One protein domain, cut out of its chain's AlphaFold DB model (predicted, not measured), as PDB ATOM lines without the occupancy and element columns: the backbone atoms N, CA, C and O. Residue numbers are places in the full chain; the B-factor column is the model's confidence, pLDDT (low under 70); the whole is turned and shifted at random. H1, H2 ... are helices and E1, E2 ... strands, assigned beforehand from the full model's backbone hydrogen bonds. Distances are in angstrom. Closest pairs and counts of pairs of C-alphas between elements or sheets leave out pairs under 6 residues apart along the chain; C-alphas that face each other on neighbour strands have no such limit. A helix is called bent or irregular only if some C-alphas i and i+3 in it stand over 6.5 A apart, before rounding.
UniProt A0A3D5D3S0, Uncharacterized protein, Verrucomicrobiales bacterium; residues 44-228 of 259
ATOM      1  N   GLU A  44     -50.128  15.164   6.124       93.81
ATOM      2  CA  GLU A  44     -50.803  15.495   7.382       93.81
ATOM      3  C   GLU A  44     -52.304  15.736   7.184       93.81
ATOM      4  O   GLU A  44     -53.110  15.361   8.039       93.81
ATOM      5  N   GLU A  45     -52.713  16.352   6.072       93.62
ATOM      6  CA  GLU A  45     -54.134  16.442   5.721       93.62
ATOM      7  C   GLU A  45     -54.729  15.059   5.433       93.62
ATOM      8  O   GLU A  45     -55.831  14.772   5.905       93.62
ATOM      9  N   LEU A  46     -53.984  14.185   4.746       94.31
ATOM     10  CA  LEU A  46     -54.384  12.799   4.488       94.31
ATOM     11  C   LEU A  46     -54.533  12.014   5.798       94.31
ATOM     12  O   LEU A  46     -55.540  11.343   6.003       94.31
ATOM     13  N   ALA A  47     -53.584  12.161   6.722       93.88
ATOM     14  CA  ALA A  47     -53.620  11.575   8.060       93.88
ATOM     15  C   ALA A  47     -54.844  12.028   8.875       93.88
ATOM     16  O   ALA A  47     -55.505  11.217   9.527       93.88
ATOM     17  N   ARG A  48     -55.196  13.319   8.816       93.81
ATOM     18  CA  ARG A  48     -56.404  13.838   9.479       93.81
ATOM     19  C   ARG A  48     -57.684  13.329   8.821       93.81
ATOM     20  O   ARG A  48     -58.619  12.980   9.540       93.81
ATOM     21  N   ALA A  49     -57.731  13.267   7.491       93.44
ATOM     22  CA  ALA A  49     -58.862  12.693   6.767       93.44
ATOM     23  C   ALA A  49     -59.036  11.210   7.126       93.44
ATOM     24  O   ALA A  49     -60.139  10.781   7.458       93.44
ATOM     25  N   PHE A  50     -57.937  10.453   7.180       93.62
ATOM     26  CA  PHE A  50     -57.926   9.067   7.634       93.62
ATOM     27  C   PHE A  50     -58.504   8.937   9.048       93.62
ATOM     28  O   PHE A  50     -59.434   8.154   9.258       93.62
ATOM     29  N   GLN A  51     -58.057   9.771   9.992       92.81
ATOM     30  CA  GLN A  51     -58.614   9.769  11.346       92.81
ATOM     31  C   GLN A  51     -60.122  10.053  11.367       92.81
ATOM     32  O   GLN A  51     -60.856   9.437  12.135       92.81
ATOM     33  N   GLN A  52     -60.618  10.961  10.523       92.12
ATOM     34  CA  GLN A  52     -62.057  11.214  10.429       92.12
ATOM     35  C   GLN A  52     -62.822   9.984   9.929       92.12
ATOM     36  O   GLN A  52     -63.879   9.672  10.474       92.12
ATOM     37  N   THR A  53     -62.278   9.251   8.951       91.06
ATOM     38  CA  THR A  53     -62.904   8.007   8.463       91.06
ATOM     39  C   THR A  53     -62.905   6.901   9.514       91.06
ATOM     40  O   THR A  53     -63.885   6.158   9.609       91.06
ATOM     41  N   LEU A  54     -61.861   6.836  10.352       89.38
ATOM     42  CA  LEU A  54     -61.849   5.986  11.538       89.38
ATOM     43  C   LEU A  54     -62.967   6.397  12.494       89.38
ATOM     44  O   LEU A  54     -63.813   5.576  12.795       89.38
ATOM     45  N   LEU A  55     -63.070   7.656  12.913       89.25
ATOM     46  CA  LEU A  55     -64.117   8.072  13.862       89.25
ATOM     47  C   LEU A  55     -65.548   7.841  13.346       89.25
ATOM     48  O   LEU A  55     -66.451   7.556  14.126       89.25
ATOM     49  N   GLN A  56     -65.758   7.946  12.035       89.31
ATOM     50  CA  GLN A  56     -67.063   7.736  11.395       89.31
ATOM     51  C   GLN A  56     -67.394   6.264  11.131       89.31
ATOM     52  O   GLN A  56     -68.480   5.972  10.635       89.31
ATOM     53  N   ASN A  57     -66.467   5.350  11.426       87.75
ATOM     54  CA  ASN A  57     -66.593   3.929  11.126       87.75
ATOM     55  C   ASN A  57     -66.952   3.648   9.650       87.75
ATOM     56  O   ASN A  57     -67.831   2.840   9.347       87.75
ATOM     57  N   ASN A  58     -66.321   4.378   8.723       89.25
ATOM     58  CA  ASN A  58     -66.713   4.388   7.316       89.25
ATOM     59  C   ASN A  58     -65.641   3.741   6.427       89.25
ATOM     60  O   ASN A  58     -64.696   4.397   5.980       89.25
ATOM     61  N   ALA A  59     -65.827   2.447   6.149       89.25
ATOM     62  CA  ALA A  59     -64.938   1.660   5.295       89.25
ATOM     63  C   ALA A  59     -64.842   2.217   3.866       89.25
ATOM     64  O   ALA A  59     -63.765   2.241   3.277       89.25
ATOM     65  N   GLU A  60     -65.953   2.698   3.302       90.38
ATOM     66  CA  GLU A  60     -65.965   3.260   1.950       90.38
ATOM     67  C   GLU A  60     -65.177   4.569   1.888       90.38
ATOM     68  O   GLU A  60     -64.319   4.726   1.026       90.38
ATOM     69  N   ALA A  61     -65.392   5.480   2.839       89.88
ATOM     70  CA  ALA A  61     -64.639   6.727   2.894       89.88
ATOM     71  C   ALA A  61     -63.138   6.480   3.107       89.88
ATOM     72  O   ALA A  61     -62.321   7.146   2.479       89.88
ATOM     73  N   MET A  62     -62.766   5.492   3.928       91.56
ATOM     74  CA  MET A  62     -61.365   5.100   4.098       91.56
ATOM     75  C   MET A  62     -60.767   4.537   2.804       91.56
ATOM     76  O   MET A  62     -59.663   4.916   2.420       91.56
ATOM     77  N   MET A  63     -61.508   3.680   2.097       92.06
ATOM     78  CA  MET A  63     -61.100   3.172   0.786       92.06
ATOM     79  C   MET A  63     -60.878   4.321  -0.206       92.06
ATOM     80  O   MET A  63     -59.904   4.292  -0.955       92.06
ATOM     81  N   MET A  64     -61.732   5.349  -0.176       91.38
ATOM     82  CA  MET A  64     -61.629   6.542  -1.026       91.38
ATOM     83  C   MET A  64     -60.414   7.433  -0.730       91.38
ATOM     84  O   MET A  64     -60.069   8.252  -1.575       91.38
ATOM     85  N   LEU A  65     -59.751   7.271   0.421       91.12
ATOM     86  CA  LEU A  65     -58.458   7.911   0.715       91.12
ATOM     87  C   LEU A  65     -57.261   7.124   0.166       91.12
ATOM     88  O   LEU A  65     -56.128   7.606   0.202       91.12
ATOM     89  N   SER A  66     -57.496   5.902  -0.309       91.62
ATOM     90  CA  SER A  66     -56.470   5.020  -0.853       91.62
ATOM     91  C   SER A  66     -56.544   4.923  -2.370       91.62
ATOM     92  O   SER A  66     -57.580   5.191  -2.981       91.62
ATOM     93  N   LEU A  67     -55.472   4.426  -2.981       90.88
ATOM     94  CA  LEU A  67     -55.412   4.126  -4.408       90.88
ATOM     95  C   LEU A  67     -56.584   3.230  -4.860       90.88
ATOM     96  O   LEU A  67     -57.083   3.389  -5.974       90.88
ATOM     97  N   LEU A  68     -57.097   2.349  -3.987       89.94
ATOM     98  CA  LEU A  68     -58.263   1.496  -4.270       89.94
ATOM     99  C   LEU A  68     -59.533   2.295  -4.582       89.94
ATOM    100  O   LEU A  68     -60.346   1.842  -5.389       89.94
ATOM    101  N   GLY A  69     -59.707   3.472  -3.983       87.19
ATOM    102  CA  GLY A  69     -60.844   4.355  -4.230       87.19
ATOM    103  C   GLY A  69     -60.832   5.026  -5.600       87.19
ATOM    104  O   GLY A  69     -61.856   5.531  -6.061       87.19
ATOM    105  N   HIS A  70     -59.689   5.009  -6.282       87.88
ATOM    106  CA  HIS A  70     -59.499   5.717  -7.539       87.88
ATOM    107  C   HIS A  70     -59.600   4.791  -8.755       87.88
ATOM    108  O   HIS A  70     -59.522   3.562  -8.664       87.88
ATOM    109  N   GLY A  71     -59.859   5.400  -9.914       83.94
ATOM    110  CA  GLY A  71     -60.035   4.699 -11.183       83.94
ATOM    111  C   GLY A  71     -58.731   4.150 -11.760       83.94
ATOM    112  O   GLY A  71     -57.638   4.434 -11.278       83.94
ATOM    113  N   THR A  72     -58.855   3.400 -12.849       81.25
ATOM    114  CA  THR A  72     -57.755   2.690 -13.512       81.25
ATOM    115  C   THR A  72     -56.574   3.589 -13.894       81.25
ATOM    116  O   THR A  72     -55.431   3.171 -13.759       81.25
ATOM    117  N   ASN A  73     -56.814   4.853 -14.263       82.12
ATOM    118  CA  ASN A  73     -55.744   5.809 -14.589       82.12
ATOM    119  C   ASN A  73     -54.787   6.071 -13.413       82.12
ATOM    120  O   ASN A  73     -53.578   6.134 -13.613       82.12
ATOM    121  N   ALA A  74     -55.316   6.150 -12.187       83.38
ATOM    122  CA  ALA A  74     -54.527   6.311 -10.964       83.38
ATOM    123  C   ALA A  74     -53.545   5.156 -10.778       83.38
ATOM    124  O   ALA A  74     -52.361   5.325 -10.490       83.38
ATOM    125  N   TRP A  75     -54.072   3.952 -10.982       85.50
ATOM    126  CA  TRP A  75     -53.316   2.722 -10.886       85.50
ATOM    127  C   TRP A  75     -52.271   2.619 -11.987       85.50
ATOM    128  O   TRP A  75     -51.153   2.190 -11.713       85.50
ATOM    129  N   ILE A  76     -52.594   3.043 -13.212       82.69
ATOM    130  CA  ILE A  76     -51.636   3.110 -14.322       82.69
ATOM    131  C   ILE A  76     -50.481   4.049 -13.968       82.69
ATOM    132  O   ILE A  76     -49.331   3.639 -14.074       82.69
ATOM    133  N   GLN A  77     -50.763   5.259 -13.484       82.56
ATOM    134  CA  GLN A  77     -49.719   6.210 -13.102       82.56
ATOM    135  C   GLN A  77     -48.805   5.631 -12.013       82.56
ATOM    136  O   GLN A  77     -47.595   5.530 -12.211       82.56
ATOM    137  N   PHE A  78     -49.378   5.178 -10.893       85.50
ATOM    138  CA  PHE A  78     -48.598   4.630  -9.781       85.50
ATOM    139  C   PHE A  78     -47.761   3.414 -10.204       85.50
ATOM    140  O   PHE A  78     -46.595   3.278  -9.846       85.50
ATOM    141  N   SER A  79     -48.332   2.532 -11.015       84.06
ATOM    142  CA  SER A  79     -47.657   1.309 -11.446       84.06
ATOM    143  C   SER A  79     -46.615   1.498 -12.554       84.06
ATOM    144  O   SER A  79     -45.694   0.692 -12.675       84.06
ATOM    145  N   GLN A  80     -46.740   2.527 -13.395       85.19
ATOM    146  CA  GLN A  80     -45.692   2.906 -14.346       85.19
ATOM    147  C   GLN A  80     -44.464   3.419 -13.600       85.19
ATOM    148  O   GLN A  80     -43.339   3.058 -13.941       85.19
ATOM    149  N   ILE A  81     -44.689   4.205 -12.548       83.69
ATOM    150  CA  ILE A  81     -43.632   4.717 -11.682       83.69
ATOM    151  C   ILE A  81     -42.910   3.561 -10.973       83.69
ATOM    152  O   ILE A  81     -41.683   3.468 -11.042       83.69
ATOM    153  N   THR A  82     -43.647   2.618 -10.374       83.19
ATOM    154  CA  THR A  82     -43.023   1.456  -9.715       83.19
ATOM    155  C   THR A  82     -42.326   0.513 -10.694       83.19
ATOM    156  O   THR A  82     -41.265  -0.018 -10.369       83.19
ATOM    157  N   LEU A  83     -42.850   0.346 -11.916       87.31
ATOM    158  CA  LEU A  83     -42.174  -0.392 -12.987       87.31
ATOM    159  C   LEU A  83     -40.820   0.225 -13.336       87.31
ATOM    160  O   LEU A  83     -39.831  -0.497 -13.482       87.31
ATOM    161  N   GLN A  84     -40.794   1.546 -13.529       86.38
ATOM    162  CA  GLN A  84     -39.575   2.260 -13.895       86.38
ATOM    163  C   GLN A  84     -38.503   2.078 -12.825       86.38
ATOM    164  O   GLN A  84     -37.359   1.780 -13.184       86.38
ATOM    165  N   GLU A  85     -38.865   2.152 -11.539       85.31
ATOM    166  CA  GLU A  85     -37.887   1.851 -10.497       85.31
ATOM    167  C   GLU A  85     -37.467   0.392 -10.519       85.31
ATOM    168  O   GLU A  85     -36.273   0.105 -10.498       85.31
ATOM    169  N   GLN A  86     -38.412  -0.546 -10.567       87.44
ATOM    170  CA  GLN A  86     -38.065  -1.963 -10.520       87.44
ATOM    171  C   GLN A  86     -37.075  -2.314 -11.641       87.44
ATOM    172  O   GLN A  86     -36.101  -3.037 -11.420       87.44
ATOM    173  N   ARG A  87     -37.269  -1.733 -12.831       90.94
ATOM    174  CA  ARG A  87     -36.319  -1.821 -13.940       90.94
ATOM    175  C   ARG A  87     -34.963  -1.215 -13.582       90.94
ATOM    176  O   ARG A  87     -33.948  -1.871 -13.803       90.94
ATOM    177  N   ARG A  88     -34.932   0.018 -13.066       90.06
ATOM    178  CA  ARG A  88     -33.698   0.729 -12.698       90.06
ATOM    179  C   ARG A  88     -32.900  -0.030 -11.640       90.06
ATOM    180  O   ARG A  88     -31.700  -0.227 -11.821       90.06
ATOM    181  N   SER A  89     -33.560  -0.477 -10.577       90.06
ATOM    182  CA  SER A  89     -32.965  -1.231  -9.474       90.06
ATOM    183  C   SER A  89     -32.344  -2.540  -9.973       90.06
ATOM    184  O   SER A  89     -31.145  -2.758  -9.792       90.06
ATOM    185  N   MET A  90     -33.103  -3.349 -10.726       93.25
ATOM    186  CA  MET A  90     -32.589  -4.600 -11.303       93.25
ATOM    187  C   MET A  90     -31.452  -4.369 -12.306       93.25
ATOM    188  O   MET A  90     -30.491  -5.134 -12.327       93.25
ATOM    189  N   ALA A  91     -31.540  -3.325 -13.136       93.75
ATOM    190  CA  ALA A  91     -30.489  -2.987 -14.093       93.75
ATOM    191  C   ALA A  91     -29.205  -2.516 -13.395       93.75
ATOM    192  O   ALA A  91     -28.111  -2.867 -13.830       93.75
ATOM    193  N   THR A  92     -29.335  -1.765 -12.300       94.31
ATOM    194  CA  THR A  92     -28.198  -1.313 -11.489       94.31
ATOM    195  C   THR A  92     -27.512  -2.501 -10.826       94.31
ATOM    196  O   THR A  92     -26.300  -2.651 -10.960       94.31
ATOM    197  N   GLU A  93     -28.280  -3.392 -10.192       94.81
ATOM    198  CA  GLU A  93     -27.744  -4.618  -9.589       94.81
ATOM    199  C   GLU A  93     -27.045  -5.497 -10.636       94.81
ATOM    200  O   GLU A  93     -25.925  -5.964 -10.418       94.81
ATOM    201  N   LEU A  94     -27.667  -5.669 -11.808       96.31
ATOM    202  CA  LEU A  94     -27.082  -6.420 -12.914       96.31
ATOM    203  C   LEU A  94     -25.754  -5.799 -13.365       96.31
ATOM    204  O   LEU A  94     -24.768  -6.521 -13.482       96.31
ATOM    205  N   ALA A  95     -25.703  -4.478 -13.557       95.62
ATOM    206  CA  ALA A  95     -24.484  -3.776 -13.952       95.62
ATOM    207  C   ALA A  95     -23.374  -3.902 -12.896       95.62
ATOM    208  O   ALA A  95     -22.213  -4.113 -13.245       95.62
ATOM    209  N   THR A  96     -23.711  -3.837 -11.603       95.88
ATOM    210  CA  THR A  96     -22.750  -4.058 -10.510       95.88
ATOM    211  C   THR A  96     -22.183  -5.479 -10.528       95.88
ATOM    212  O   THR A  96     -20.983  -5.671 -10.317       95.88
ATOM    213  N   LEU A  97     -23.017  -6.485 -10.796       95.25
ATOM    214  CA  LEU A  97     -22.570  -7.875 -10.900       95.25
ATOM    215  C   LEU A  97     -21.740  -8.117 -12.171       95.25
ATOM    216  O   LEU A  97     -20.716  -8.792 -12.105       95.25
ATOM    217  N   GLU A  98     -22.142  -7.556 -13.312       93.94
ATOM    218  CA  GLU A  98     -21.443  -7.707 -14.597       93.94
ATOM    219  C   GLU A  98     -20.164  -6.871 -14.710       93.94
ATOM    220  O   GLU A  98     -19.292  -7.208 -15.508       93.94
ATOM    221  N   GLY A  99     -20.000  -5.843 -13.871       93.69
ATOM    222  CA  GLY A  99     -18.737  -5.117 -13.721       93.69
ATOM    223  C   GLY A  99     -17.586  -5.995 -13.217       93.69
ATOM    224  O   GLY A  99     -16.424  -5.609 -13.339       93.69
ATOM    225  N   ARG A 100     -17.889  -7.190 -12.687       93.00
ATOM    226  CA  ARG A 100     -16.902  -8.214 -12.333       93.00
ATOM    227  C   ARG A 100     -16.864  -9.324 -13.394       93.00
ATOM    228  O   ARG A 100     -17.915  -9.881 -13.743       93.00
ATOM    229  N   PRO A 101     -15.665  -9.711 -13.875       93.12
ATOM    230  CA  PRO A 101     -15.494 -10.875 -14.740       93.12
ATOM    231  C   PRO A 101     -16.163 -12.122 -14.156       93.12
ATOM    232  O   PRO A 101     -16.318 -12.254 -12.940       93.12
ATOM    233  N   ARG A 102     -16.588 -13.046 -15.020       89.81
ATOM    234  CA  ARG A 102     -17.299 -14.261 -14.590       89.81
ATOM    235  C   ARG A 102     -16.469 -15.091 -13.612       89.81
ATOM    236  O   ARG A 102     -17.010 -15.637 -12.665       89.81
ATOM    237  N   GLU A 103     -15.165 -15.135 -13.830       94.62
ATOM    238  CA  GLU A 103     -14.184 -15.892 -13.058       94.62
ATOM    239  C   GLU A 103     -14.035 -15.361 -11.624       94.62
ATOM    240  O   GLU A 103     -13.519 -16.057 -10.758       94.62
ATOM    241  N   GLN A 104     -14.492 -14.129 -11.372       94.19
ATOM    242  CA  GLN A 104     -14.458 -13.466 -10.067       94.19
ATOM    243  C   GLN A 104     -15.822 -13.470  -9.363       94.19
ATOM    244  O   GLN A 104     -15.961 -12.870  -8.296       94.19
ATOM    245  N   ARG A 105     -16.840 -14.096  -9.963       94.62
ATOM    246  CA  ARG A 105     -18.179 -14.223  -9.384       94.62
ATOM    247  C   ARG A 105     -18.352 -15.603  -8.766       94.62
ATOM    248  O   ARG A 105     -18.002 -16.612  -9.372       94.62
ATOM    249  N   SER A 106     -18.945 -15.637  -7.580       95.75
ATOM    250  CA  SER A 106     -19.449 -16.871  -6.976       95.75
ATOM    251  C   SER A 106     -20.606 -17.459  -7.792       95.75
ATOM    252  O   SER A 106     -21.280 -16.751  -8.549       95.75
ATOM    253  N   ASP A 107     -20.903 -18.743  -7.587       95.19
ATOM    254  CA  ASP A 107     -22.042 -19.406  -8.234       95.19
ATOM    255  C   ASP A 107     -23.375 -18.706  -7.924       95.19
ATOM    256  O   ASP A 107     -24.217 -18.541  -8.810       95.19
ATOM    257  N   THR A 108     -23.546 -18.212  -6.694       96.12
ATOM    258  CA  THR A 108     -24.725 -17.438  -6.277       96.12
ATOM    259  C   THR A 108     -24.857 -16.137  -7.068       96.12
ATOM    260  O   THR A 108     -25.939 -15.808  -7.558       96.12
ATOM    261  N   GLU A 109     -23.760 -15.400  -7.246       95.12
ATOM    262  CA  GLU A 109     -23.748 -14.162  -8.033       95.12
ATOM    263  C   GLU A 109     -24.003 -14.440  -9.517       95.12
ATOM    264  O   GLU A 109     -24.743 -13.708 -10.178       95.12
ATOM    265  N   GLN A 110     -23.451 -15.533 -10.042       95.56
ATOM    266  CA  GLN A 110     -23.686 -15.957 -11.418       95.56
ATOM    267  C   GLN A 110     -25.154 -16.356 -11.651       95.56
ATOM    268  O   GLN A 110     -25.745 -15.963 -12.663       95.56
ATOM    269  N   ALA A 111     -25.769 -17.083 -10.714       96.06
ATOM    270  CA  ALA A 111     -27.190 -17.425 -10.754       96.06
ATOM    271  C   ALA A 111     -28.082 -16.176 -10.647       96.06
ATOM    272  O   ALA A 111     -29.095 -16.061 -11.352       96.06
ATOM    273  N   ARG A 112     -27.685 -15.199  -9.819       96.81
ATOM    274  CA  ARG A 112     -28.387 -13.918  -9.695       96.81
ATOM    275  C   ARG A 112     -28.357 -13.126 -10.999       96.81
ATOM    276  O   ARG A 112     -29.409 -12.655 -11.419       96.81
ATOM    277  N   VAL A 113     -27.217 -13.061 -11.690       96.06
ATOM    278  CA  VAL A 113     -27.111 -12.424 -13.019       96.06
ATOM    279  C   VAL A 113     -28.077 -13.049 -14.026       96.06
ATOM    280  O   VAL A 113     -28.791 -12.324 -14.719       96.06
ATOM    281  N   PHE A 114     -28.143 -14.382 -14.097       95.69
ATOM    282  CA  PHE A 114     -29.096 -15.060 -14.983       95.69
ATOM    283  C   PHE A 114     -30.546 -14.707 -14.623       95.69
ATOM    284  O   PHE A 114     -31.331 -14.326 -15.493       95.69
ATOM    285  N   THR A 115     -30.875 -14.759 -13.332       96.56
ATOM    286  CA  THR A 115     -32.212 -14.427 -12.822       96.56
ATOM    287  C   THR A 115     -32.606 -12.990 -13.161       96.56
ATOM    288  O   THR A 115     -33.693 -12.774 -13.691       96.56
ATOM    289  N   LEU A 116     -31.717 -12.017 -12.937       96.19
ATOM    290  CA  LEU A 116     -31.957 -10.604 -13.240       96.19
ATOM    291  C   LEU A 116     -32.201 -10.369 -14.731       96.19
ATOM    292  O   LEU A 116     -33.115  -9.627 -15.086       96.19
ATOM    293  N   LYS A 117     -31.451 -11.037 -15.618       95.62
ATOM    294  CA  LYS A 117     -31.676 -10.947 -17.072       95.62
ATOM    295  C   LYS A 117     -33.050 -11.473 -17.474       95.62
ATOM    296  O   LYS A 117     -33.746 -10.824 -18.252       95.62
ATOM    297  N   VAL A 118     -33.460 -12.618 -16.926       95.94
ATOM    298  CA  VAL A 118     -34.792 -13.191 -17.176       95.94
ATOM    299  C   VAL A 118     -35.893 -12.286 -16.616       95.94
ATOM    300  O   VAL A 118     -36.904 -12.070 -17.285       95.94
ATOM    301  N   GLN A 119     -35.704 -11.731 -15.417       94.31
ATOM    302  CA  GLN A 119     -36.656 -10.806 -14.801       94.31
ATOM    303  C   GLN A 119     -36.798  -9.522 -15.623       94.31
ATOM    304  O   GLN A 119     -37.921  -9.157 -15.959       94.31
ATOM    305  N   LEU A 120     -35.692  -8.891 -16.032       94.00
ATOM    306  CA  LEU A 120     -35.699  -7.699 -16.888       94.00
ATOM    307  C   LEU A 120     -36.368  -7.961 -18.244       94.00
ATOM    308  O   LEU A 120     -37.187  -7.154 -18.678       94.00
ATOM    309  N   ALA A 121     -36.084  -9.100 -18.885       92.50
ATOM    310  CA  ALA A 121     -36.678  -9.457 -20.177       92.50
ATOM    311  C   ALA A 121     -38.197  -9.705 -20.107       92.50
ATOM    312  O   ALA A 121     -38.902  -9.541 -21.105       92.50
ATOM    313  N   ASN A 122     -38.706 -10.111 -18.942       93.00
ATOM    314  CA  ASN A 122     -40.128 -10.391 -18.734       93.00
ATOM    315  C   ASN A 122     -40.877  -9.262 -18.021       93.00
ATOM    316  O   ASN A 122     -42.104  -9.315 -17.947       93.00
ATOM    317  N   LEU A 123     -40.176  -8.246 -17.515       89.69
ATOM    318  CA  LEU A 123     -40.750  -7.213 -16.659       89.69
ATOM    319  C   LEU A 123     -41.918  -6.486 -17.342       89.69
ATOM    320  O   LEU A 123     -43.013  -6.429 -16.790       89.69
ATOM    321  N   GLU A 124     -41.716  -6.008 -18.572       82.81
ATOM    322  CA  GLU A 124     -42.748  -5.296 -19.340       82.81
ATOM    323  C   GLU A 124     -43.939  -6.202 -19.701       82.81
ATOM    324  O   GLU A 124     -45.085  -5.756 -19.689       82.81
ATOM    325  N   LYS A 125     -43.702  -7.497 -19.955       85.31
ATOM    326  CA  LYS A 125     -44.771  -8.468 -20.254       85.31
ATOM    327  C   LYS A 125     -45.643  -8.736 -19.029       85.31
ATOM    328  O   LYS A 125     -46.868  -8.728 -19.129       85.31
ATOM    329  N   THR A 126     -45.014  -8.955 -17.876       82.81
ATOM    330  CA  THR A 126     -45.706  -9.165 -16.596       82.81
ATOM    331  C   THR A 126     -46.472  -7.913 -16.176       82.81
ATOM    332  O   THR A 126     -47.605  -8.008 -15.699       82.81
ATOM    333  N   HIS A 127     -45.881  -6.738 -16.410       84.12
ATOM    334  CA  HIS A 127     -46.523  -5.445 -16.197       84.12
ATOM    335  C   HIS A 127     -47.780  -5.330 -17.065       84.12
ATOM    336  O   HIS A 127     -48.876  -5.274 -16.514       84.12
ATOM    337  N   ALA A 128     -47.665  -5.456 -18.391       80.62
ATOM    338  CA  ALA A 128     -48.796  -5.400 -19.324       80.62
ATOM    339  C   ALA A 128     -49.931  -6.384 -18.974       80.62
ATOM    340  O   ALA A 128     -51.107  -6.016 -18.986       80.62
ATOM    341  N   ALA A 129     -49.595  -7.626 -18.607       79.44
ATOM    342  CA  ALA A 129     -50.580  -8.624 -18.184       79.44
ATOM    343  C   ALA A 129     -51.327  -8.226 -16.897       79.44
ATOM    344  O   ALA A 129     -52.518  -8.517 -16.758       79.44
ATOM    345  N   SER A 130     -50.645  -7.540 -15.976       74.06
ATOM    346  CA  SER A 130     -51.251  -7.017 -14.748       74.06
ATOM    347  C   SER A 130     -52.238  -5.878 -15.048       74.06
ATOM    348  O   SER A 130     -53.321  -5.865 -14.463       74.06
ATOM    349  N   PHE A 131     -51.944  -4.991 -16.014       74.81
ATOM    350  CA  PHE A 131     -52.889  -3.939 -16.449       74.81
ATOM    351  C   PHE A 131     -54.126  -4.488 -17.110       74.81
ATOM    352  O   PHE A 131     -55.227  -4.077 -16.765       74.81
ATOM    353  N   ASN A 132     -53.964  -5.430 -18.033       77.25
ATOM    354  CA  ASN A 132     -55.096  -5.956 -18.793       77.25
ATOM    355  C   ASN A 132     -56.161  -6.610 -17.894       77.25
ATOM    356  O   ASN A 132     -57.303  -6.784 -18.312       77.25
ATOM    357  N   ASN A 133     -55.802  -6.956 -16.654       81.31
ATOM    358  CA  ASN A 133     -56.713  -7.521 -15.668       81.31
ATOM    359  C   ASN A 133     -57.155  -6.534 -14.579       81.31
ATOM    360  O   ASN A 133     -57.967  -6.914 -13.734       81.31
ATOM    361  N   ILE A 134     -56.676  -5.288 -14.575       82.44
ATOM    362  CA  ILE A 134     -56.924  -4.360 -13.468       82.44
ATOM    363  C   ILE A 134     -58.398  -3.967 -13.355       82.44
ATOM    364  O   ILE A 134     -58.945  -3.985 -12.257       82.44
ATOM    365  N   ASP A 135     -59.085  -3.752 -14.479       80.56
ATOM    366  CA  ASP A 135     -60.517  -3.426 -14.493       80.56
ATOM    367  C   ASP A 135     -61.378  -4.565 -13.930       80.56
ATOM    368  O   ASP A 135     -62.444  -4.330 -13.363       80.56
ATOM    369  N   ARG A 136     -60.900  -5.811 -14.044       84.44
ATOM    370  CA  ARG A 136     -61.550  -6.990 -13.452       84.44
ATOM    371  C   ARG A 136     -61.191  -7.160 -11.979       84.44
ATOM    372  O   ARG A 136     -62.024  -7.618 -11.201       84.44
ATOM    373  N   LYS A 137     -59.962  -6.806 -11.600       87.12
ATOM    374  CA  LYS A 137     -59.431  -7.008 -10.251       87.12
ATOM    375  C   LYS A 137     -59.891  -5.929  -9.270       87.12
ATOM    376  O   LYS A 137     -60.285  -6.259  -8.158       87.12
ATOM    377  N   LEU A 138     -59.920  -4.660  -9.682       88.12
ATOM    378  CA  LEU A 138     -60.249  -3.536  -8.799       88.12
ATOM    379  C   LEU A 138     -61.614  -3.663  -8.112       88.12
ATOM    380  O   LEU A 138     -61.675  -3.407  -6.910       88.12
ATOM    381  N   PRO A 139     -62.709  -4.070  -8.785       90.31
ATOM    382  CA  PRO A 139     -63.977  -4.291  -8.095       90.31
ATOM    383  C   PRO A 139     -63.872  -5.346  -6.985       90.31
ATOM    384  O   PRO A 139     -64.406  -5.136  -5.896       90.31
ATOM    385  N   ALA A 140     -63.150  -6.441  -7.238       90.81
ATOM    386  CA  ALA A 140     -62.929  -7.501  -6.260       90.81
ATOM    387  C   ALA A 140     -62.038  -7.030  -5.098       90.81
ATOM    388  O   ALA A 140     -62.367  -7.290  -3.942       90.81
ATOM    389  N   ASP A 141     -60.967  -6.282  -5.376       90.19
ATOM    390  CA  ASP A 141     -60.073  -5.731  -4.349       90.19
ATOM    391  C   ASP A 141     -60.807  -4.702  -3.466       90.19
ATOM    392  O   ASP A 141     -60.698  -4.743  -2.241       90.19
ATOM    393  N   ARG A 142     -61.637  -3.830  -4.058       92.44
ATOM    394  CA  ARG A 142     -62.493  -2.874  -3.328       92.44
ATOM    395  C   ARG A 142     -63.521  -3.576  -2.447       92.44
ATOM    396  O   ARG A 142     -63.747  -3.168  -1.310       92.44
ATOM    397  N   HIS A 143     -64.160  -4.621  -2.970       91.88
ATOM    398  CA  HIS A 143     -65.087  -5.439  -2.193       91.88
ATOM    399  C   HIS A 143     -64.361  -6.118  -1.023       91.88
ATOM    400  O   HIS A 143     -64.791  -6.006   0.118       91.88
ATOM    401  N   THR A 144     -63.212  -6.738  -1.291       91.94
ATOM    402  CA  THR A 144     -62.378  -7.402  -0.277       91.94
ATOM    403  C   THR A 144     -61.908  -6.428   0.800       91.94
ATOM    404  O   THR A 144     -61.923  -6.764   1.981       91.94
ATOM    405  N   PHE A 145     -61.540  -5.198   0.439       91.25
ATOM    406  CA  PHE A 145     -61.179  -4.181   1.422       91.25
ATOM    407  C   PHE A 145     -62.341  -3.869   2.372       91.25
ATOM    408  O   PHE A 145     -62.148  -3.881   3.586       91.25
ATOM    409  N   LYS A 146     -63.544  -3.632   1.838       89.00
ATOM    410  CA  LYS A 146     -64.720  -3.298   2.657       89.00
ATOM    411  C   LYS A 146     -65.141  -4.446   3.574       89.00
ATOM    412  O   LYS A 146     -65.442  -4.197   4.734       89.00
ATOM    413  N   GLU A 147     -65.109  -5.676   3.068       88.44
ATOM    414  CA  GLU A 147     -65.579  -6.862   3.798       88.44
ATOM    415  C   GLU A 147     -64.520  -7.506   4.697       88.44
ATOM    416  O   GLU A 147     -64.859  -8.254   5.603       88.44
ATOM    417  N   GLN A 148     -63.228  -7.305   4.433       90.12
ATOM    418  CA  GLN A 148     -62.161  -8.005   5.159       90.12
ATOM    419  C   GLN A 148     -61.083  -7.048   5.643       90.12
ATOM    420  O   GLN A 148     -60.776  -7.034   6.832       90.12
ATOM    421  N   GLY A 149     -60.525  -6.226   4.751       87.62
ATOM    422  CA  GLY A 149     -59.418  -5.325   5.097       87.62
ATOM    423  C   GLY A 149     -59.776  -4.348   6.219       87.62
ATOM    424  O   GLY A 149     -59.010  -4.168   7.165       87.62
ATOM    425  N   TYR A 150     -60.976  -3.772   6.166       89.75
ATOM    426  CA  TYR A 150     -61.455  -2.863   7.200       89.75
ATOM    427  C   TYR A 150     -61.697  -3.573   8.538       89.75
ATOM    428  O   TYR A 150     -61.306  -3.065   9.588       89.75
ATOM    429  N   HIS A 151     -62.271  -4.777   8.514       89.44
ATOM    430  CA  HIS A 151     -62.463  -5.570   9.728       89.44
ATOM    431  C   HIS A 151     -61.140  -6.012  10.352       89.44
ATOM    432  O   HIS A 151     -61.009  -5.973  11.573       89.44
ATOM    433  N   GLN A 152     -60.135  -6.356   9.544       90.75
ATOM    434  CA  GLN A 152     -58.785  -6.648  10.033       90.75
ATOM    435  C   GLN A 152     -58.169  -5.431  10.727       90.75
ATOM    436  O   GLN A 152     -57.596  -5.571  11.805       90.75
ATOM    437  N   LEU A 153     -58.342  -4.231  10.164       90.62
ATOM    438  CA  LEU A 153     -57.904  -2.992  10.804       90.62
ATOM    439  C   LEU A 153     -58.614  -2.770  12.148       90.62
ATOM    440  O   LEU A 153     -57.957  -2.506  13.152       90.62
ATOM    441  N   GLN A 154     -59.941  -2.915  12.196       90.19
ATOM    442  CA  GLN A 154     -60.716  -2.784  13.437       90.19
ATOM    443  C   GLN A 154     -60.305  -3.813  14.496       90.19
ATOM    444  O   GLN A 154     -60.188  -3.481  15.677       90.19
ATOM    445  N   GLN A 155     -60.076  -5.058  14.081       90.31
ATOM    446  CA  GLN A 155     -59.610  -6.116  14.963       90.31
ATOM    447  C   GLN A 155     -58.225  -5.783  15.523       90.31
ATOM    448  O   GLN A 155     -58.038  -5.850  16.736       90.31
ATOM    449  N   ALA A 156     -57.294  -5.343  14.676       89.75
ATOM    450  CA  ALA A 156     -55.959  -4.952  15.105       89.75
ATOM    451  C   ALA A 156     -55.993  -3.762  16.083       89.75
ATOM    452  O   ALA A 156     -55.266  -3.759  17.073       89.75
ATOM    453  N   LEU A 157     -56.887  -2.784  15.878       90.44
ATOM    454  CA  LEU A 157     -57.105  -1.698  16.844       90.44
ATOM    455  C   LEU A 157     -57.568  -2.245  18.199       90.44
ATOM    456  O   LEU A 157     -57.002  -1.896  19.236       90.44
ATOM    457  N   LYS A 158     -58.554  -3.148  18.194       88.38
ATOM    458  CA  LYS A 158     -59.074  -3.778  19.414       88.38
ATOM    459  C   LYS A 158     -58.001  -4.580  20.151       88.38
ATOM    460  O   LYS A 158     -57.913  -4.483  21.372       88.38
ATOM    461  N   GLU A 159     -57.186  -5.343  19.429       88.44
ATOM    462  CA  GLU A 159     -56.070  -6.119  19.987       88.44
ATOM    463  C   GLU A 159     -55.013  -5.224  20.644       88.44
ATOM    464  O   GLU A 159     -54.423  -5.610  21.651       88.44
ATOM    465  N   GLN A 160     -54.821  -4.005  20.133       87.25
ATOM    466  CA  GLN A 160     -53.929  -3.004  20.725       87.25
ATOM    467  C   GLN A 160     -54.603  -2.124  21.792       87.25
ATOM    468  O   GLN A 160     -54.011  -1.144  22.245       87.25
ATOM    469  N   GLY A 161     -55.842  -2.436  22.194       85.19
ATOM    470  CA  GLY A 161     -56.596  -1.644  23.170       85.19
ATOM    471  C   GLY A 161     -56.963  -0.237  22.681       85.19
ATOM    472  O   GLY A 161     -57.324   0.614  23.492       85.19
ATOM    473  N   MET A 162     -56.872   0.011  21.372       87.00
ATOM    474  CA  MET A 162     -57.172   1.286  20.728       87.00
ATOM    475  C   MET A 162     -58.676   1.386  20.472       87.00
ATOM    476  O   MET A 162     -59.194   0.828  19.501       87.00
ATOM    477  N   VAL A 163     -59.399   2.086  21.347       85.94
ATOM    478  CA  VAL A 163     -60.863   2.188  21.242       85.94
ATOM    479  C   VAL A 163     -61.238   3.347  20.318       85.94
ATOM    480  O   VAL A 163     -61.034   4.513  20.648       85.94
ATOM    481  N   GLN A 164     -61.782   3.011  19.147       84.25
ATOM    482  CA  GLN A 164     -62.016   3.905  18.005       84.25
ATOM    483  C   GLN A 164     -62.683   5.247  18.353       84.25
ATOM    484  O   GLN A 164     -62.246   6.277  17.851       84.25
ATOM    485  N   ASP A 165     -63.695   5.259  19.218       83.94
ATOM    486  CA  ASP A 165     -64.443   6.457  19.632       83.94
ATOM    487  C   ASP A 165     -63.693   7.344  20.646       83.94
ATOM    488  O   ASP A 165     -64.002   8.528  20.792       83.94
ATOM    489  N   GLN A 166     -62.682   6.795  21.319       85.81
ATOM    490  CA  GLN A 166     -61.848   7.492  22.301       85.81
ATOM    491  C   GLN A 166     -60.488   7.918  21.729       85.81
ATOM    492  O   GLN A 166     -59.780   8.705  22.365       85.81
ATOM    493  N   LEU A 167     -60.117   7.425  20.540       88.44
ATOM    494  CA  LEU A 167     -58.864   7.765  19.873       88.44
ATOM    495  C   LEU A 167     -58.860   9.220  19.409       88.44
ATOM    496  O   LEU A 167     -59.648   9.644  18.558       88.44
ATOM    497  N   LYS A 168     -57.887   9.979  19.906       91.12
ATOM    498  CA  LYS A 168     -57.583  11.327  19.430       91.12
ATOM    499  C   LYS A 168     -56.205  11.340  18.799       91.12
ATOM    500  O   LYS A 168     -55.230  10.917  19.415       91.12
ATOM    501  N   LEU A 169     -56.128  11.832  17.568       92.25
ATOM    502  CA  LEU A 169     -54.857  11.987  16.873       92.25
ATOM    503  C   LEU A 169     -54.004  13.025  17.611       92.25
ATOM    504  O   LEU A 169     -54.389  14.189  17.703       92.25
ATOM    505  N   ALA A 170     -52.872  12.587  18.154       91.19
ATOM    506  CA  ALA A 170     -51.981  13.408  18.966       91.19
ATOM    507  C   ALA A 170     -50.817  13.968  18.145       91.19
ATOM    508  O   ALA A 170     -50.468  15.137  18.286       91.19
ATOM    509  N   ALA A 171     -50.235  13.145  17.268       91.50
ATOM    510  CA  ALA A 171     -49.155  13.555  16.380       91.50
ATOM    511  C   ALA A 171     -49.200  12.781  15.060       91.50
ATOM    512  O   ALA A 171     -49.640  11.629  15.012       91.50
ATOM    513  N   VAL A 172     -48.707  13.429  14.006       94.12
ATOM    514  CA  VAL A 172     -48.464  12.825  12.694       94.12
ATOM    515  C   VAL A 172     -46.974  12.944  12.424       94.12
ATOM    516  O   VAL A 172     -46.435  14.049  12.437       94.12
ATOM    517  N   ASP A 173     -46.320  11.811  12.221       91.94
ATOM    518  CA  ASP A 173     -44.915  11.730  11.850       91.94
ATOM    519  C   ASP A 173     -44.821  11.470  10.344       91.94
ATOM    520  O   ASP A 173     -45.305  10.452   9.845       91.94
ATOM    521  N   THR A 174     -44.238  12.429   9.631       93.75
ATOM    522  CA  THR A 174     -44.036  12.403   8.176       93.75
ATOM    523  C   THR A 174     -42.556  12.357   7.808       93.75
ATOM    524  O   THR A 174     -42.202  12.556   6.652       93.75
ATOM    525  N   THR A 175     -41.674  12.052   8.769       91.44
ATOM    526  CA  THR A 175     -40.222  11.955   8.532       91.44
ATOM    527  C   THR A 175     -39.847  10.855   7.538       91.44
ATOM    528  O   THR A 175     -38.804  10.947   6.894       91.44
ATOM    529  N   GLY A 176     -40.706   9.843   7.373       89.00
ATOM    530  CA  GLY A 176     -40.567   8.795   6.363       89.00
ATOM    531  C   GLY A 176     -40.941   9.225   4.941       89.00
ATOM    532  O   GLY A 176     -40.710   8.460   4.005       89.00
ATOM    533  N   VAL A 177     -41.508  10.422   4.754       93.06
ATOM    534  CA  VAL A 177     -41.872  10.960   3.438       93.06
ATOM    535  C   VAL A 177     -40.641  11.555   2.760       93.06
ATOM    536  O   VAL A 177     -39.958  12.422   3.299       93.06
ATOM    537  N   THR A 178     -40.379  11.106   1.537       93.00
ATOM    538  CA  THR A 178     -39.217  11.480   0.729       93.00
ATOM    539  C   THR A 178     -39.645  11.845  -0.689       93.00
ATOM    540  O   THR A 178     -40.748  11.508  -1.119       93.00
ATOM    541  N   ASP A 179     -38.757  12.490  -1.442       89.81
ATOM    542  CA  ASP A 179     -38.941  12.721  -2.884       89.81
ATOM    543  C   ASP A 179     -38.498  11.513  -3.741       89.81
ATOM    544  O   ASP A 179     -38.568  11.565  -4.968       89.81
ATOM    545  N   ALA A 180     -38.028  10.438  -3.091       87.19
ATOM    546  CA  ALA A 180     -37.448   9.247  -3.708       87.19
ATOM    547  C   ALA A 180     -38.191   7.952  -3.309       87.19
ATOM    548  O   ALA A 180     -37.579   6.899  -3.089       87.19
ATOM    549  N   PHE A 181     -39.512   8.032  -3.122       87.44
ATOM    550  CA  PHE A 181     -40.304   6.907  -2.639       87.44
ATOM    551  C   PHE A 181     -40.271   5.748  -3.627       87.44
ATOM    552  O   PHE A 181     -40.408   5.929  -4.841       87.44
ATOM    553  N   LEU A 182     -40.083   4.539  -3.088       81.62
ATOM    554  CA  LEU A 182     -39.868   3.333  -3.882       81.62
ATOM    555  C   LEU A 182     -38.767   3.552  -4.928       81.62
ATOM    556  O   LEU A 182     -38.991   3.210  -6.076       81.62
ATOM    557  N   GLY A 183     -37.659   4.223  -4.572       73.88
ATOM    558  CA  GLY A 183     -36.483   4.486  -5.425       73.88
ATOM    559  C   GLY A 183     -36.708   5.401  -6.642       73.88
ATOM    560  O   GLY A 183     -35.753   5.848  -7.277       73.88
ATOM    561  N   SER A 184     -37.963   5.727  -6.938       76.38
ATOM    562  CA  SER A 184     -38.392   6.555  -8.063       76.38
ATOM    563  C   SER A 184     -38.468   8.035  -7.687       76.38
ATOM    564  O   SER A 184     -38.515   8.360  -6.509       76.38
ATOM    565  N   ASN A 185     -38.582   8.939  -8.669       81.94
ATOM    566  CA  ASN A 185     -38.905  10.361  -8.438       81.94
ATOM    567  C   ASN A 185     -40.382  10.561  -8.023       81.94
ATOM    568  O   ASN A 185     -41.079  11.430  -8.547       81.94
ATOM    569  N   LEU A 186     -40.883   9.707  -7.136       87.44
ATOM    570  CA  LEU A 186     -42.211   9.781  -6.559       87.44
ATOM    571  C   LEU A 186     -42.087  10.359  -5.164       87.44
ATOM    572  O   LEU A 186     -41.373   9.828  -4.313       87.44
ATOM    573  N   ARG A 187     -42.840  11.421  -4.907       91.88
ATOM    574  CA  ARG A 187     -42.931  11.960  -3.562       91.88
ATOM    575  C   ARG A 187     -43.881  11.094  -2.739       91.88
ATOM    576  O   ARG A 187     -45.038  10.924  -3.112       91.88
ATOM    577  N   GLY A 188     -43.397  10.515  -1.649       93.75
ATOM    578  CA  GLY A 188     -44.140   9.517  -0.887       93.75
ATOM    579  C   GLY A 188     -43.345   8.925   0.269       93.75
ATOM    580  O   GLY A 188     -42.180   9.259   0.475       93.75
ATOM    581  N   GLY A 189     -43.970   8.036   1.027       93.00
ATOM    582  CA  GLY A 189     -43.326   7.355   2.143       93.00
ATOM    583  C   GLY A 189     -44.280   7.013   3.270       93.00
ATOM    584  O   GLY A 189     -45.495   7.209   3.163       93.00
ATOM    585  N   GLU A 190     -43.706   6.488   4.347       95.19
ATOM    586  CA  GLU A 190     -44.460   6.086   5.527       95.19
ATOM    587  C   GLU A 190     -44.909   7.310   6.330       95.19
ATOM    588  O   GLU A 190     -44.130   8.225   6.612       95.19
ATOM    589  N   VAL A 191     -46.181   7.293   6.722       95.00
ATOM    590  CA  VAL A 191     -46.779   8.208   7.690       95.00
ATOM    591  C   VAL A 191     -47.150   7.403   8.925       95.00
ATOM    592  O   VAL A 191     -47.843   6.388   8.822       95.00
ATOM    593  N   VAL A 192     -46.723   7.872  10.099       94.88
ATOM    594  CA  VAL A 192     -47.022   7.227  11.383       94.88
ATOM    595  C   VAL A 192     -47.909   8.138  12.228       94.88
ATOM    596  O   VAL A 192     -47.561   9.274  12.548       94.88
ATOM    597  N   LEU A 193     -49.072   7.627  12.619       93.75
ATOM    598  CA  LEU A 193     -50.045   8.310  13.463       93.75
ATOM    599  C   LEU A 193     -49.904   7.842  14.907       93.75
ATOM    600  O   LEU A 193     -49.965   6.642  15.201       93.75
ATOM    601  N   ARG A 194     -49.773   8.808  15.817       92.12
ATOM    602  CA  ARG A 194     -49.739   8.579  17.264       92.12
ATOM    603  C   ARG A 194     -51.015   9.101  17.898       92.12
ATOM    604  O   ARG A 194     -51.481  10.192  17.558       92.12
ATOM    605  N   TYR A 195     -51.545   8.349  18.853       91.88
ATOM    606  CA  TYR A 195     -52.849   8.617  19.446       91.88
ATOM    607  C   TYR A 195     -52.765   8.868  20.946       91.88
ATOM    608  O   TYR A 195     -51.857   8.394  21.625       91.88
ATOM    609  N   THR A 196     -53.746   9.602  21.458       90.12
ATOM    610  CA  THR A 196     -54.090   9.628  22.880       90.12
ATOM    611  C   THR A 196     -55.483   9.038  23.079       90.12
ATOM    612  O   THR A 196     -56.347   9.159  22.208       90.12
ATOM    613  N   GLN A 197     -55.695   8.403  24.227       88.50
ATOM    614  CA  GLN A 197     -56.971   7.853  24.663       88.50
ATOM    615  C   GLN A 197     -57.191   8.272  26.115       88.50
ATOM    616  O   GLN A 197     -56.311   8.112  26.953       88.50
ATOM    617  N   ASN A 198     -58.341   8.883  26.408       86.81
ATOM    618  CA  ASN A 198     -58.653   9.435  27.736       86.81
ATOM    619  C   ASN A 198     -57.601  10.427  28.281       86.81
ATOM    620  O   ASN A 198     -57.471  10.605  29.486       86.81
ATOM    621  N   GLY A 199     -56.876  11.107  27.387       82.81
ATOM    622  CA  GLY A 199     -55.817  12.059  27.742       82.81
ATOM    623  C   GLY A 199     -54.430  11.436  27.910       82.81
ATOM    624  O   GLY A 199     -53.457  12.181  27.996       82.81
ATOM    625  N   GLU A 200     -54.312  10.108  27.878       86.50
ATOM    626  CA  GLU A 200     -53.032   9.402  27.973       86.50
ATOM    627  C   GLU A 200     -52.532   8.944  26.593       86.50
ATOM    628  O   GLU A 200     -53.343   8.589  25.733       86.50
ATOM    629  N   PRO A 201     -51.212   8.949  26.332       86.31
ATOM    630  CA  PRO A 201     -50.652   8.408  25.098       86.31
ATOM    631  C   PRO A 201     -50.947   6.916  24.946       86.31
ATOM    632  O   PRO A 201     -50.701   6.122  25.852       86.31
ATOM    633  N   VAL A 202     -51.418   6.523  23.765       86.62
ATOM    634  CA  VAL A 202     -51.605   5.114  23.431       86.62
ATOM    635  C   VAL A 202     -50.276   4.526  22.974       86.62
ATOM    636  O   VAL A 202     -49.522   5.150  22.231       86.62
ATOM    637  N   SER A 203     -49.996   3.311  23.435       80.69
ATOM    638  CA  SER A 203     -48.768   2.584  23.113       80.69
ATOM    639  C   SER A 203     -48.699   2.157  21.636       80.69
ATOM    640  O   SER A 203     -47.626   2.162  21.045       80.69
ATOM    641  N   GLY A 204     -49.829   1.802  21.021       84.44
ATOM    642  CA  GLY A 204     -49.892   1.448  19.601       84.44
ATOM    643  C   GLY A 204     -49.864   2.664  18.668       84.44
ATOM    644  O   GLY A 204     -50.346   3.747  19.011       84.44
ATOM    645  N   THR A 205     -49.337   2.473  17.459       90.69
ATOM    646  CA  THR A 205     -49.404   3.460  16.367       90.69
ATOM    647  C   THR A 205     -50.147   2.886  15.169       90.69
ATOM    648  O   THR A 205     -50.293   1.672  15.036       90.69
ATOM    649  N   ILE A 206     -50.619   3.754  14.277       93.25
ATOM    650  CA  ILE A 206     -51.099   3.331  12.955       93.25
ATOM    651  C   ILE A 206     -50.106   3.851  11.926       93.25
ATOM    652  O   ILE A 206     -49.752   5.026  11.991       93.25
ATOM    653  N   SER A 207     -49.664   3.019  10.986       94.12
ATOM    654  CA  SER A 207     -48.865   3.480   9.850       94.12
ATOM    655  C   SER A 207     -49.455   3.071   8.509       94.12
ATOM    656  O   SER A 207     -50.173   2.074   8.394       94.12
ATOM    657  N   PHE A 208     -49.182   3.885   7.497       95.00
ATOM    658  CA  PHE A 208     -49.453   3.585   6.097       95.00
ATOM    659  C   PHE A 208     -48.443   4.319   5.218       95.00
ATOM    660  O   PHE A 208     -47.924   5.371   5.593       95.00
ATOM    661  N   ASN A 209     -48.190   3.793   4.029       94.75
ATOM    662  CA  ASN A 209     -47.477   4.501   2.984       94.75
ATOM    663  C   ASN A 209     -48.446   5.375   2.190       94.75
ATOM    664  O   ASN A 209     -49.571   4.987   1.861       94.75
ATOM    665  N   CYS A 210     -47.975   6.562   1.836       94.12
ATOM    666  CA  CYS A 210     -48.684   7.478   0.962       94.12
ATOM    667  C   CYS A 210     -47.804   7.911  -0.208       94.12
ATOM    668  O   CYS A 210     -46.576   7.839  -0.141       94.12
ATOM    669  N   ALA A 211     -48.437   8.365  -1.282       93.31
ATOM    670  CA  ALA A 211     -47.753   8.940  -2.428       93.31
ATOM    671  C   ALA A 211     -48.543  10.124  -2.986       93.31
ATOM    672  O   ALA A 211     -49.775  10.142  -2.933       93.31
ATOM    673  N   LEU A 212     -47.817  11.098  -3.527       91.81
ATOM    674  CA  LEU A 212     -48.364  12.218  -4.274       91.81
ATOM    675  C   LEU A 212     -48.494  11.822  -5.747       91.81
ATOM    676  O   LEU A 212     -47.492  11.554  -6.407       91.81
ATOM    677  N   LEU A 213     -49.725  11.806  -6.251       87.69
ATOM    678  CA  LEU A 213     -50.036  11.532  -7.653       87.69
ATOM    679  C   LEU A 213     -50.599  12.792  -8.319       87.69
ATOM    680  O   LEU A 213     -51.447  13.465  -7.730       87.69
ATOM    681  N   ASP A 214     -50.149  13.091  -9.540       80.12
ATOM    682  CA  ASP A 214     -50.396  14.381 -10.214       80.12
ATOM    683  C   ASP A 214     -51.880  14.793 -10.252       80.12
ATOM    684  O   ASP A 214     -52.213  15.934  -9.938       80.12
ATOM    685  N   ASP A 215     -52.785  13.858 -10.561       78.12
ATOM    686  CA  ASP A 215     -54.222  14.144 -10.716       78.12
ATOM    687  C   ASP A 215     -55.048  13.932  -9.433       78.12
ATOM    688  O   ASP A 215     -56.243  14.240  -9.398       78.12
ATOM    689  N   LEU A 216     -54.446  13.368  -8.380       80.19
ATOM    690  CA  LEU A 216     -55.169  12.869  -7.201       80.19
ATOM    691  C   LEU A 216     -54.686  13.441  -5.878       80.19
ATOM    692  O   LEU A 216     -55.372  13.251  -4.878       80.19
ATOM    693  N   GLY A 217     -53.541  14.122  -5.856       88.06
ATOM    694  CA  GLY A 217     -52.913  14.572  -4.620       88.06
ATOM    695  C   GLY A 217     -52.366  13.408  -3.796       88.06
ATOM    696  O   GLY A 217     -51.925  12.394  -4.340       88.06
ATOM    697  N   TRP A 218     -52.351  13.575  -2.474       92.69
ATOM    698  CA  TRP A 218     -51.834  12.559  -1.559       92.69
ATOM    699  C   TRP A 218     -52.847  11.438  -1.347       92.69
ATOM    700  O   TRP A 218     -53.955  11.683  -0.867       92.69
ATOM    701  N   VAL A 219     -52.435  10.208  -1.645       92.94
ATOM    702  CA  VAL A 219     -53.254   8.999  -1.485       92.94
ATOM    703  C   VAL A 219     -52.511   7.932  -0.691       92.94
ATOM    704  O   VAL A 219     -51.284   7.842  -0.747       92.94
ATOM    705  N   ILE A 220     -53.258   7.099   0.030       94.06
ATOM    706  CA  ILE A 220     -52.728   5.903   0.697       94.06
ATOM    707  C   ILE A 220     -52.474   4.819  -0.362       94.06
ATOM    708  O   ILE A 220     -53.364   4.514  -1.158       94.06
ATOM    709  N   VAL A 221     -51.284   4.220  -0.388       91.38
ATOM    710  CA  VAL A 221     -50.906   3.239  -1.428       91.38
ATOM    711  C   VAL A 221     -50.869   1.794  -0.935       91.38
ATOM    712  O   VAL A 221     -50.819   0.874  -1.751       91.38
ATOM    713  N   ASP A 222     -50.955   1.571   0.374       87.12
ATOM    714  CA  ASP A 222     -51.048   0.250   0.992       87.12
ATOM    715  C   ASP A 222     -52.059   0.225   2.155       87.12
ATOM    716  O   ASP A 222     -52.421   1.266   2.702       87.12
ATOM    717  N   PRO A 223     -52.566  -0.959   2.542       85.31
ATOM    718  CA  PRO A 223     -53.481  -1.067   3.669       85.31
ATOM    719  C   PRO A 223     -52.854  -0.522   4.967       85.31
ATOM    720  O   PRO A 223     -51.730  -0.915   5.295       85.31
ATOM    721  N   PRO A 224     -53.577   0.319   5.733       90.06
ATOM    722  CA  PRO A 224     -53.125   0.798   7.034       90.06
ATOM    723  C   PRO A 224     -52.858  -0.349   8.008       90.06
ATOM    724  O   PRO A 224     -53.622  -1.315   8.074       90.06
ATOM    725  N   LYS A 225     -51.794  -0.217   8.798       90.94
ATOM    726  CA  LYS A 225     -51.343  -1.224   9.765       90.94
ATOM    727  C   LYS A 225     -51.365  -0.647  11.167       90.94
ATOM    728  O   LYS A 225     -50.932   0.482  11.378       90.94
ATOM    729  N   VAL A 226     -51.833  -1.439  12.127       90.69
ATOM    730  CA  VAL A 226     -51.711  -1.112  13.550       90.69
ATOM    731  C   VAL A 226     -50.440  -1.769  14.061       90.69
ATOM    732  O   VAL A 226     -50.312  -2.992  14.032       90.69
ATOM    733  N   ASN A 227     -49.489  -0.955  14.499       87.31
ATOM    734  CA  ASN A 227     -48.220  -1.428  15.016       87.31
ATOM    735  C   ASN A 227     -48.289  -1.470  16.548       87.31
ATOM    736  O   ASN A 227     -48.595  -0.441  17.167       87.31
ATOM    737  N   PRO A 228     -47.982  -2.620  17.177       78.88
ATOM    738  CA  PRO A 228     -47.765  -2.659  18.613       78.88
ATOM    739  C   PRO A 228     -46.555  -1.794  18.962       78.88
ATOM    740  O   PRO A 228     -45.638  -1.622  18.153       78.88
TER     741      PRO A 228
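This is residues 44 to 228 of the 259 residues of an uncharacterized protein of Verrucomicrobiales bacterium (UniProt A0A3D5D3S0). A strongly twisted sheet curls round helix H1 to make a head, and a long helical hairpin, H3 with H4a, reaches away from it as an arm that makes the length. The bent helices H4 and H5 lead back from the arm to the head, where H5b packs on E5. The printed part has 185 residues, with five named helices, H1 to H5, then five named strands, E1 to E5, in a branched antiparallel sheet; the class is mixed. It is loose, with a radius of gyration of the C-alphas of 20.0 A, and spans 65 by 36 by 28 A.

Start at H1, residues 44 to 55, which touches H2, residues 59 to 64, as a helical hairpin; its closest C-alphas there are Thr 53 and Met 62, 5.5 A. H3, residues 72 to 98, touches H4a, residues 107 to 121, with its residues 87 to 98 alone, closest at the C-alphas of Leu 94 and Val 113, 6.0 A; this hairpin has a shallow tilt of 34 degrees, only just short of steep. By its hydrogen bonds H4 was assigned as one helix, residues 107 to 132, but it is bent, with C-alphas 121 and 124 7.4 A apart, and H4b is residues 124 to 132. H5, residues 134 to 159, was likewise assigned as one helix but is bent, with C-alphas 147 and 150 6.7 A apart; its arms are H5a, residues 134 to 147, and H5b, residues 150 to 159. H5a touches H2, closest at the C-alphas of Lys 146 and Ala 59, 5.6 A. Next look at E1, residues 167 to 178, E2, residues 188 to 197, E3, residues 200 to 213, and E4, residues 217 to 220, a meander, each strand the antiparallel neighbour of the one before: N 173 and O 192, N 193 and O 206, and N 211 and O 219 are within hydrogen-bond range at 2.8, 2.8 and 2.9 A. E5, residues 225 to 227, is antiparallel to E3, with N 225 and O 207 at 2.8 A; the closest C-alphas of H5b and E5 are Ala 156 and Val 226, 5.9 A. Every O i to N i+4 pair is within hydrogen-bond range in H1, H2, H3, H4a, H4b and H5b, and 8 of 10 are in H5a.

Find C-alpha 44 at (-50.803, 15.495, 7.382), where H1 begins. H3 runs 37.8 A to C-alpha 98 at (-21.443, -7.707, -14.597). E3 is 35.8 A long, and E5 ends at C-alpha 227, (-48.220, -1.428, 15.016).

The C-alphas farthest apart, Glu 103 and Asn 198, are 65.4 A apart. The printed part has no cut, no link is long, and no printed residue is under 70 in pLDDT.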